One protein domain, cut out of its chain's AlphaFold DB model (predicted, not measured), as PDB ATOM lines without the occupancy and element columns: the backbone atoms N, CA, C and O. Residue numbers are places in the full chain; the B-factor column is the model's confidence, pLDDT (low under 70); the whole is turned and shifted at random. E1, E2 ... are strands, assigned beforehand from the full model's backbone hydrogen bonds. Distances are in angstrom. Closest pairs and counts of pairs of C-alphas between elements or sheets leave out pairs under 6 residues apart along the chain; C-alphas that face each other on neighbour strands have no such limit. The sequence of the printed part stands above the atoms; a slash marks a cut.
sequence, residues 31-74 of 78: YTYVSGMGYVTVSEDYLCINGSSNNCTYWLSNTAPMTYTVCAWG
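What this domain is: This is residues 31 to 74 of the 78 residues of an uncharacterized protein of Pedobacter terrae (UniProt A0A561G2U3). With little regular structure, this is a small, strongly twisted sheet of two hairpins, E1 with E2 and E3 with E4, joined side by side through E1 and E3. A long loop runs between the hairpins, paired briefly, residues 48 to 49 with 72 to 73, to the stretch after E4. The printed part has 44 residues, of which 15 are in four named strands, E1 E2 E3 E4 along the chain, with no named helix; the class is all strand, and the sheet's order is E2 E1 E3 E4, antiparallel throughout. It is compact, radius of gyration of the C-alphas 10.3 A, spanning 26 by 23 by 18 A.

How they stand to each other: E1, residues 31 to 34, and E2, residues 38 to 41, form a hairpin; N 32 and O 40 are 2.9 A apart. E3, residues 57 to 60, is antiparallel to E1 at 119 degrees; N 31 and O 58 are 2.8 A apart. E3 and E4, residues 68 to 70, form a hairpin; N 59 and O 69 are 2.9 A apart.

Where its parts are: E1 begins at C-alpha 31 (175.138, 157.573, 164.198); E4 ends at C-alpha 70 (180.518, 152.590, 158.351). E2 measures 10.1 A, E3 10.5 A.

The domain as a whole: The printed part has no cut. The link E2 to E3 is long. Residues 48 to 55 are among those under 70 in pLDDT.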
ATOM      1  N   TYR A  31     175.968 158.472 163.414       84.44
ATOM      2  CA  TYR A  31     175.138 157.573 164.198       84.44
ATOM      3  C   TYR A  31     175.994 156.473 164.818       84.44
ATOM      4  O   TYR A  31     176.980 156.054 164.226       84.44
ATOM      5  N   THR A  32     175.597 155.930 165.960       83.50
ATOM      6  CA  THR A  32     176.176 154.690 166.496       83.50
ATOM      7  C   THR A  32     175.099 153.622 166.624       83.50
ATOM      8  O   THR A  32     173.931 153.941 166.856       83.50
ATOM      9  N   TYR A  33     175.468 152.357 166.432       81.50
ATOM     10  CA  TYR A  33     174.543 151.243 166.603       81.50
ATOM     11  C   TYR A  33     174.550 150.782 168.058       81.50
ATOM     12  O   TYR A  33     175.548 150.255 168.550       81.50
ATOM     13  N   VAL A  34     173.413 150.935 168.734       81.00
ATOM     14  CA  VAL A  34     173.220 150.427 170.091       81.00
ATOM     15  C   VAL A  34     172.284 149.227 170.050       81.00
ATOM     16  O   VAL A  34     171.129 149.328 169.625       81.00
ATOM     17  N   SER A  35     172.784 148.079 170.508       81.06
ATOM     18  CA  SER A  35     172.000 146.844 170.585       81.06
ATOM     19  C   SER A  35     170.703 147.077 171.370       81.06
ATOM     20  O   SER A  35     170.730 147.580 172.492       81.06
ATOM     21  N   GLY A  36     169.561 146.752 170.758       82.50
ATOM     22  CA  GLY A  36     168.228 146.949 171.338       82.50
ATOM     23  C   GLY A  36     167.596 148.332 171.121       82.50
ATOM     24  O   GLY A  36     166.385 148.448 171.282       82.50
ATOM     25  N   MET A  37     168.358 149.353 170.705       81.69
ATOM     26  CA  MET A  37     167.830 150.697 170.393       81.69
ATOM     27  C   MET A  37     167.975 151.090 168.915       81.69
ATOM     28  O   MET A  37     167.245 151.954 168.438       81.69
ATOM     29  N   GLY A  38     168.883 150.446 168.176       83.19
ATOM     30  CA  GLY A  38     169.160 150.764 166.776       83.19
ATOM     31  C   GLY A  38     170.187 151.885 166.611       83.19
ATOM     32  O   GLY A  38     171.056 152.071 167.463       83.19
ATOM     33  N   TYR A  39     170.120 152.595 165.482       84.00
ATOM     34  CA  TYR A  39     171.035 153.697 165.166       84.00
ATOM     35  C   TYR A  39     170.601 154.977 165.880       84.00
ATOM     36  O   TYR A  39     169.505 155.482 165.641       84.00
ATOM     37  N   VAL A  40     171.470 155.518 166.730       85.31
ATOM     38  CA  VAL A  40     171.226 156.757 167.482       85.31
ATOM     39  C   VAL A  40     172.192 157.841 167.035       85.31
ATOM     40  O   VAL A  40     173.356 157.554 166.761       85.31
ATOM     41  N   THR A  41     171.717 159.082 166.942       84.19
ATOM     42  CA  THR A  41     172.552 160.238 166.595       84.19
ATOM     43  C   THR A  41     173.591 160.480 167.678       84.19
ATOM     44  O   THR A  41     173.249 160.489 168.862       84.19
ATOM     45  N   VAL A  42     174.833 160.733 167.281       77.62
ATOM     46  CA  VAL A  42     175.923 161.065 168.203       77.62
ATOM     47  C   VAL A  42     176.489 162.446 167.892       77.62
ATOM     48  O   VAL A  42     176.405 162.914 166.758       77.62
ATOM     49  N   SER A  43     177.019 163.105 168.923       67.25
ATOM     50  CA  SER A  43     177.733 164.386 168.828       67.25
ATOM     51  C   SER A  43     179.254 164.231 168.896       67.25
ATOM     52  O   SER A  43     179.969 165.206 168.698       67.25
ATOM     53  N   GLU A  44     179.735 163.036 169.252       60.91
ATOM     54  CA  GLU A  44     181.155 162.688 169.293       60.91
ATOM     55  C   GLU A  44     181.468 161.685 168.183       60.91
ATOM     56  O   GLU A  44     180.793 160.660 168.043       60.91
ATOM     57  N   ASP A  45     182.518 161.978 167.419       63.78
ATOM     58  CA  ASP A  45     182.856 161.249 166.201       63.78
ATOM     59  C   ASP A  45     183.873 160.136 166.502       63.78
ATOM     60  O   ASP A  45     185.089 160.313 166.381       63.78
ATOM     61  N   TYR A  46     183.386 158.958 166.907       65.31
ATOM     62  CA  TYR A  46     184.205 157.740 166.995       65.31
ATOM     63  C   TYR A  46     184.329 157.097 165.620       65.31
ATOM     64  O   TYR A  46     183.607 156.179 165.239       65.31
ATOM     65  N   LEU A  47     185.253 157.623 164.844       70.19
ATOM     66  CA  LEU A  47     185.483 157.152 163.495       70.19
ATOM     67  C   LEU A  47     186.250 155.816 163.527       70.19
ATOM     68  O   LEU A  47     187.222 155.658 164.268       70.19
ATOM     69  N   CYS A  48     185.837 154.847 162.713       69.31
ATOM     70  CA  CYS A  48     186.460 153.523 162.704       69.31
ATOM     71  C   CYS A  48     187.842 153.554 162.066       69.31
ATOM     72  O   CYS A  48     188.099 154.316 161.142       69.31
ATOM     73  N   ILE A  49     188.705 152.618 162.435       65.62
ATOM     74  CA  ILE A  49     189.803 152.224 161.547       65.62
ATOM     75  C   ILE A  49     189.219 151.263 160.509       65.62
ATOM     76  O   ILE A  49     188.437 150.383 160.871       65.62
ATOM     77  N   ASN A  50     189.573 151.413 159.230       62.94
ATOM     78  CA  ASN A  50     189.129 150.472 158.199       62.94
ATOM     79  C   ASN A  50     189.483 149.021 158.600       62.94
ATOM     80  O   ASN A  50     190.642 148.719 158.883       62.94
ATOM     81  N   GLY A  51     188.477 148.142 158.668       57.69
ATOM     82  CA  GLY A  51     188.613 146.759 159.141       57.69
ATOM     83  C   GLY A  51     188.350 146.539 160.639       57.69
ATOM     84  O   GLY A  51     188.327 145.392 161.079       57.69
ATOM     85  N   SER A  52     188.107 147.597 161.419       63.19
ATOM     86  CA  SER A  52     187.618 147.507 162.801       63.19
ATOM     87  C   SER A  52     186.102 147.685 162.842       63.19
ATOM     88  O   SER A  52     185.574 148.636 162.274       63.19
ATOM     89  N   SER A  53     185.404 146.789 163.540       61.97
ATOM     90  CA  SER A  53     183.969 146.908 163.845       61.97
ATOM     91  C   SER A  53     183.696 147.428 165.259       61.97
ATOM     92  O   SER A  53     182.550 147.707 165.609       61.97
ATOM     93  N   ASN A  54     184.735 147.544 166.089       61.53
ATOM     94  CA  ASN A  54     184.596 147.959 167.476       61.53
ATOM     95  C   ASN A  54     184.552 149.487 167.569       61.53
ATOM     96  O   ASN A  54     185.501 150.151 167.157       61.53
ATOM     97  N   ASN A  55     183.473 150.001 168.167       67.94
ATOM     98  CA  ASN A  55     183.233 151.415 168.461       67.94
ATOM     99  C   ASN A  55     183.296 152.329 167.225       67.94
ATOM    100  O   ASN A  55     184.213 153.126 167.052       67.94
ATOM    101  N   CYS A  56     182.299 152.152 166.364       76.94
ATOM    102  CA  CYS A  56     182.209 152.744 165.044       76.94
ATOM    103  C   CYS A  56     181.028 153.698 164.920       76.94
ATOM    104  O   CYS A  56     179.917 153.366 165.352       76.94
ATOM    105  N   THR A  57     181.239 154.831 164.257       83.00
ATOM    106  CA  THR A  57     180.147 155.652 163.749       83.00
ATOM    107  C   THR A  57     179.743 155.243 162.338       83.00
ATOM    108  O   THR A  57     180.503 154.676 161.550       83.00
ATOM    109  N   TYR A  58     178.488 155.516 162.029       82.56
ATOM    110  CA  TYR A  58     177.822 155.247 160.772       82.56
ATOM    111  C   TYR A  58     177.245 156.551 160.250       82.56
ATOM    112  O   TYR A  58     176.873 157.428 161.024       82.56
ATOM    113  N   TRP A  59     177.114 156.666 158.941       82.94
ATOM    114  CA  TRP A  59     176.475 157.803 158.297       82.94
ATOM    115  C   TRP A  59     175.474 157.308 157.258       82.94
ATOM    116  O   TRP A  59     175.591 156.192 156.742       82.94
ATOM    117  N   LEU A  60     174.457 158.117 156.980       83.12
ATOM    118  CA  LEU A  60     173.468 157.803 155.953       83.12
ATOM    119  C   LEU A  60     174.055 158.084 154.576       83.12
ATOM    120  O   LEU A  60     174.356 159.232 154.256       83.12
ATOM    121  N   SER A  61     174.187 157.043 153.756       74.69
ATOM    122  CA  SER A  61     174.720 157.197 152.411       74.69
ATOM    123  C   SER A  61     173.846 158.122 151.561       74.69
ATOM    124  O   SER A  61     172.657 157.876 151.362       74.69
ATOM    125  N   ASN A  62     174.468 159.162 151.001       68.88
ATOM    126  CA  ASN A  62     173.829 160.067 150.041       68.88
ATOM    127  C   ASN A  62     173.681 159.429 148.648       68.88
ATOM    128  O   ASN A  62     172.892 159.905 147.836       68.88
ATOM    129  N   THR A  63     174.436 158.363 148.356       69.56
ATOM    130  CA  THR A  63     174.350 157.619 147.088       69.56
ATOM    131  C   THR A  63     173.364 156.456 147.165       69.56
ATOM    132  O   THR A  63     172.777 156.081 146.152       69.56
ATOM    133  N   ALA A  64     173.146 155.910 148.365       69.62
ATOM    134  CA  ALA A  64     172.190 154.847 148.649       69.62
ATOM    135  C   ALA A  64     171.297 155.262 149.835       69.62
ATOM    136  O   ALA A  64     171.596 154.910 150.983       69.62
ATOM    137  N   PRO A  65     170.206 156.011 149.584       61.03
ATOM    138  CA  PRO A  65     169.331 156.483 150.646       61.03
ATOM    139  C   PRO A  65     168.798 155.299 151.461       61.03
ATOM    140  O   PRO A  65     168.431 154.265 150.909       61.03
ATOM    141  N   MET A  66     168.769 155.458 152.786       66.62
ATOM    142  CA  MET A  66     168.432 154.419 153.777       66.62
ATOM    143  C   MET A  66     169.489 153.330 154.022       66.62
ATOM    144  O   MET A  66     169.217 152.377 154.749       66.62
ATOM    145  N   THR A  67     170.704 153.473 153.489       77.88
ATOM    146  CA  THR A  67     171.824 152.591 153.842       77.88
ATOM    147  C   THR A  67     172.757 153.299 154.820       77.88
ATOM    148  O   THR A  67     173.314 154.348 154.500       77.88
ATOM    149  N   TYR A  68     172.940 152.721 156.011       77.81
ATOM    150  CA  TYR A  68     173.964 153.168 156.956       77.81
ATOM    151  C   TYR A  68     175.312 152.589 156.539       77.81
ATOM    152  O   TYR A  68     175.485 151.372 156.463       77.81
ATOM    153  N   THR A  69     176.272 153.460 156.259       77.81
ATOM    154  CA  THR A  69     177.635 153.082 155.893       77.81
ATOM    155  C   THR A  69     178.566 153.353 157.063       77.81
ATOM    156  O   THR A  69     178.449 154.376 157.733       77.81
ATOM    157  N   VAL A  70     179.490 152.426 157.319       79.81
ATOM    158  CA  VAL A  70     180.518 152.590 158.351       79.81
ATOM    159  C   VAL A  70     181.387 153.789 157.994       79.81
ATOM    160  O   VAL A  70     181.904 153.879 156.875       79.81
ATOM    161  N   CYS A  71     181.564 154.702 158.938       77.69
ATOM    162  CA  CYS A  71     182.535 155.758 158.780       77.69
ATOM    163  C   CYS A  71     183.908 155.303 159.255       77.69
ATOM    164  O   CYS A  71     184.082 154.982 160.426       77.69
ATOM    165  N   ALA A  72     184.890 155.292 158.356       71.12
ATOM    166  CA  ALA A  72     186.232 154.838 158.672       71.12
ATOM    167  C   ALA A  72     187.311 155.832 158.214       71.12
ATOM    168  O   ALA A  72     187.177 156.517 157.204       71.12
ATOM    169  N   TRP A  73     188.426 155.868 158.938       62.56
ATOM    170  CA  TRP A  73     189.684 156.457 158.500       62.56
ATOM    171  C   TRP A  73     190.357 155.451 157.580       62.56
ATOM    172  O   TRP A  73     190.644 154.316 157.975       62.56
ATOM    173  N   GLY A  74     190.614 155.855 156.343       55.62
ATOM    174  CA  GLY A  74     191.296 155.007 155.382       55.62
ATOM    175  C   GLY A  74     191.370 155.620 153.992       55.62
ATOM    176  O   GLY A  74     190.703 156.603 153.682       55.62
TER     177      GLY A  74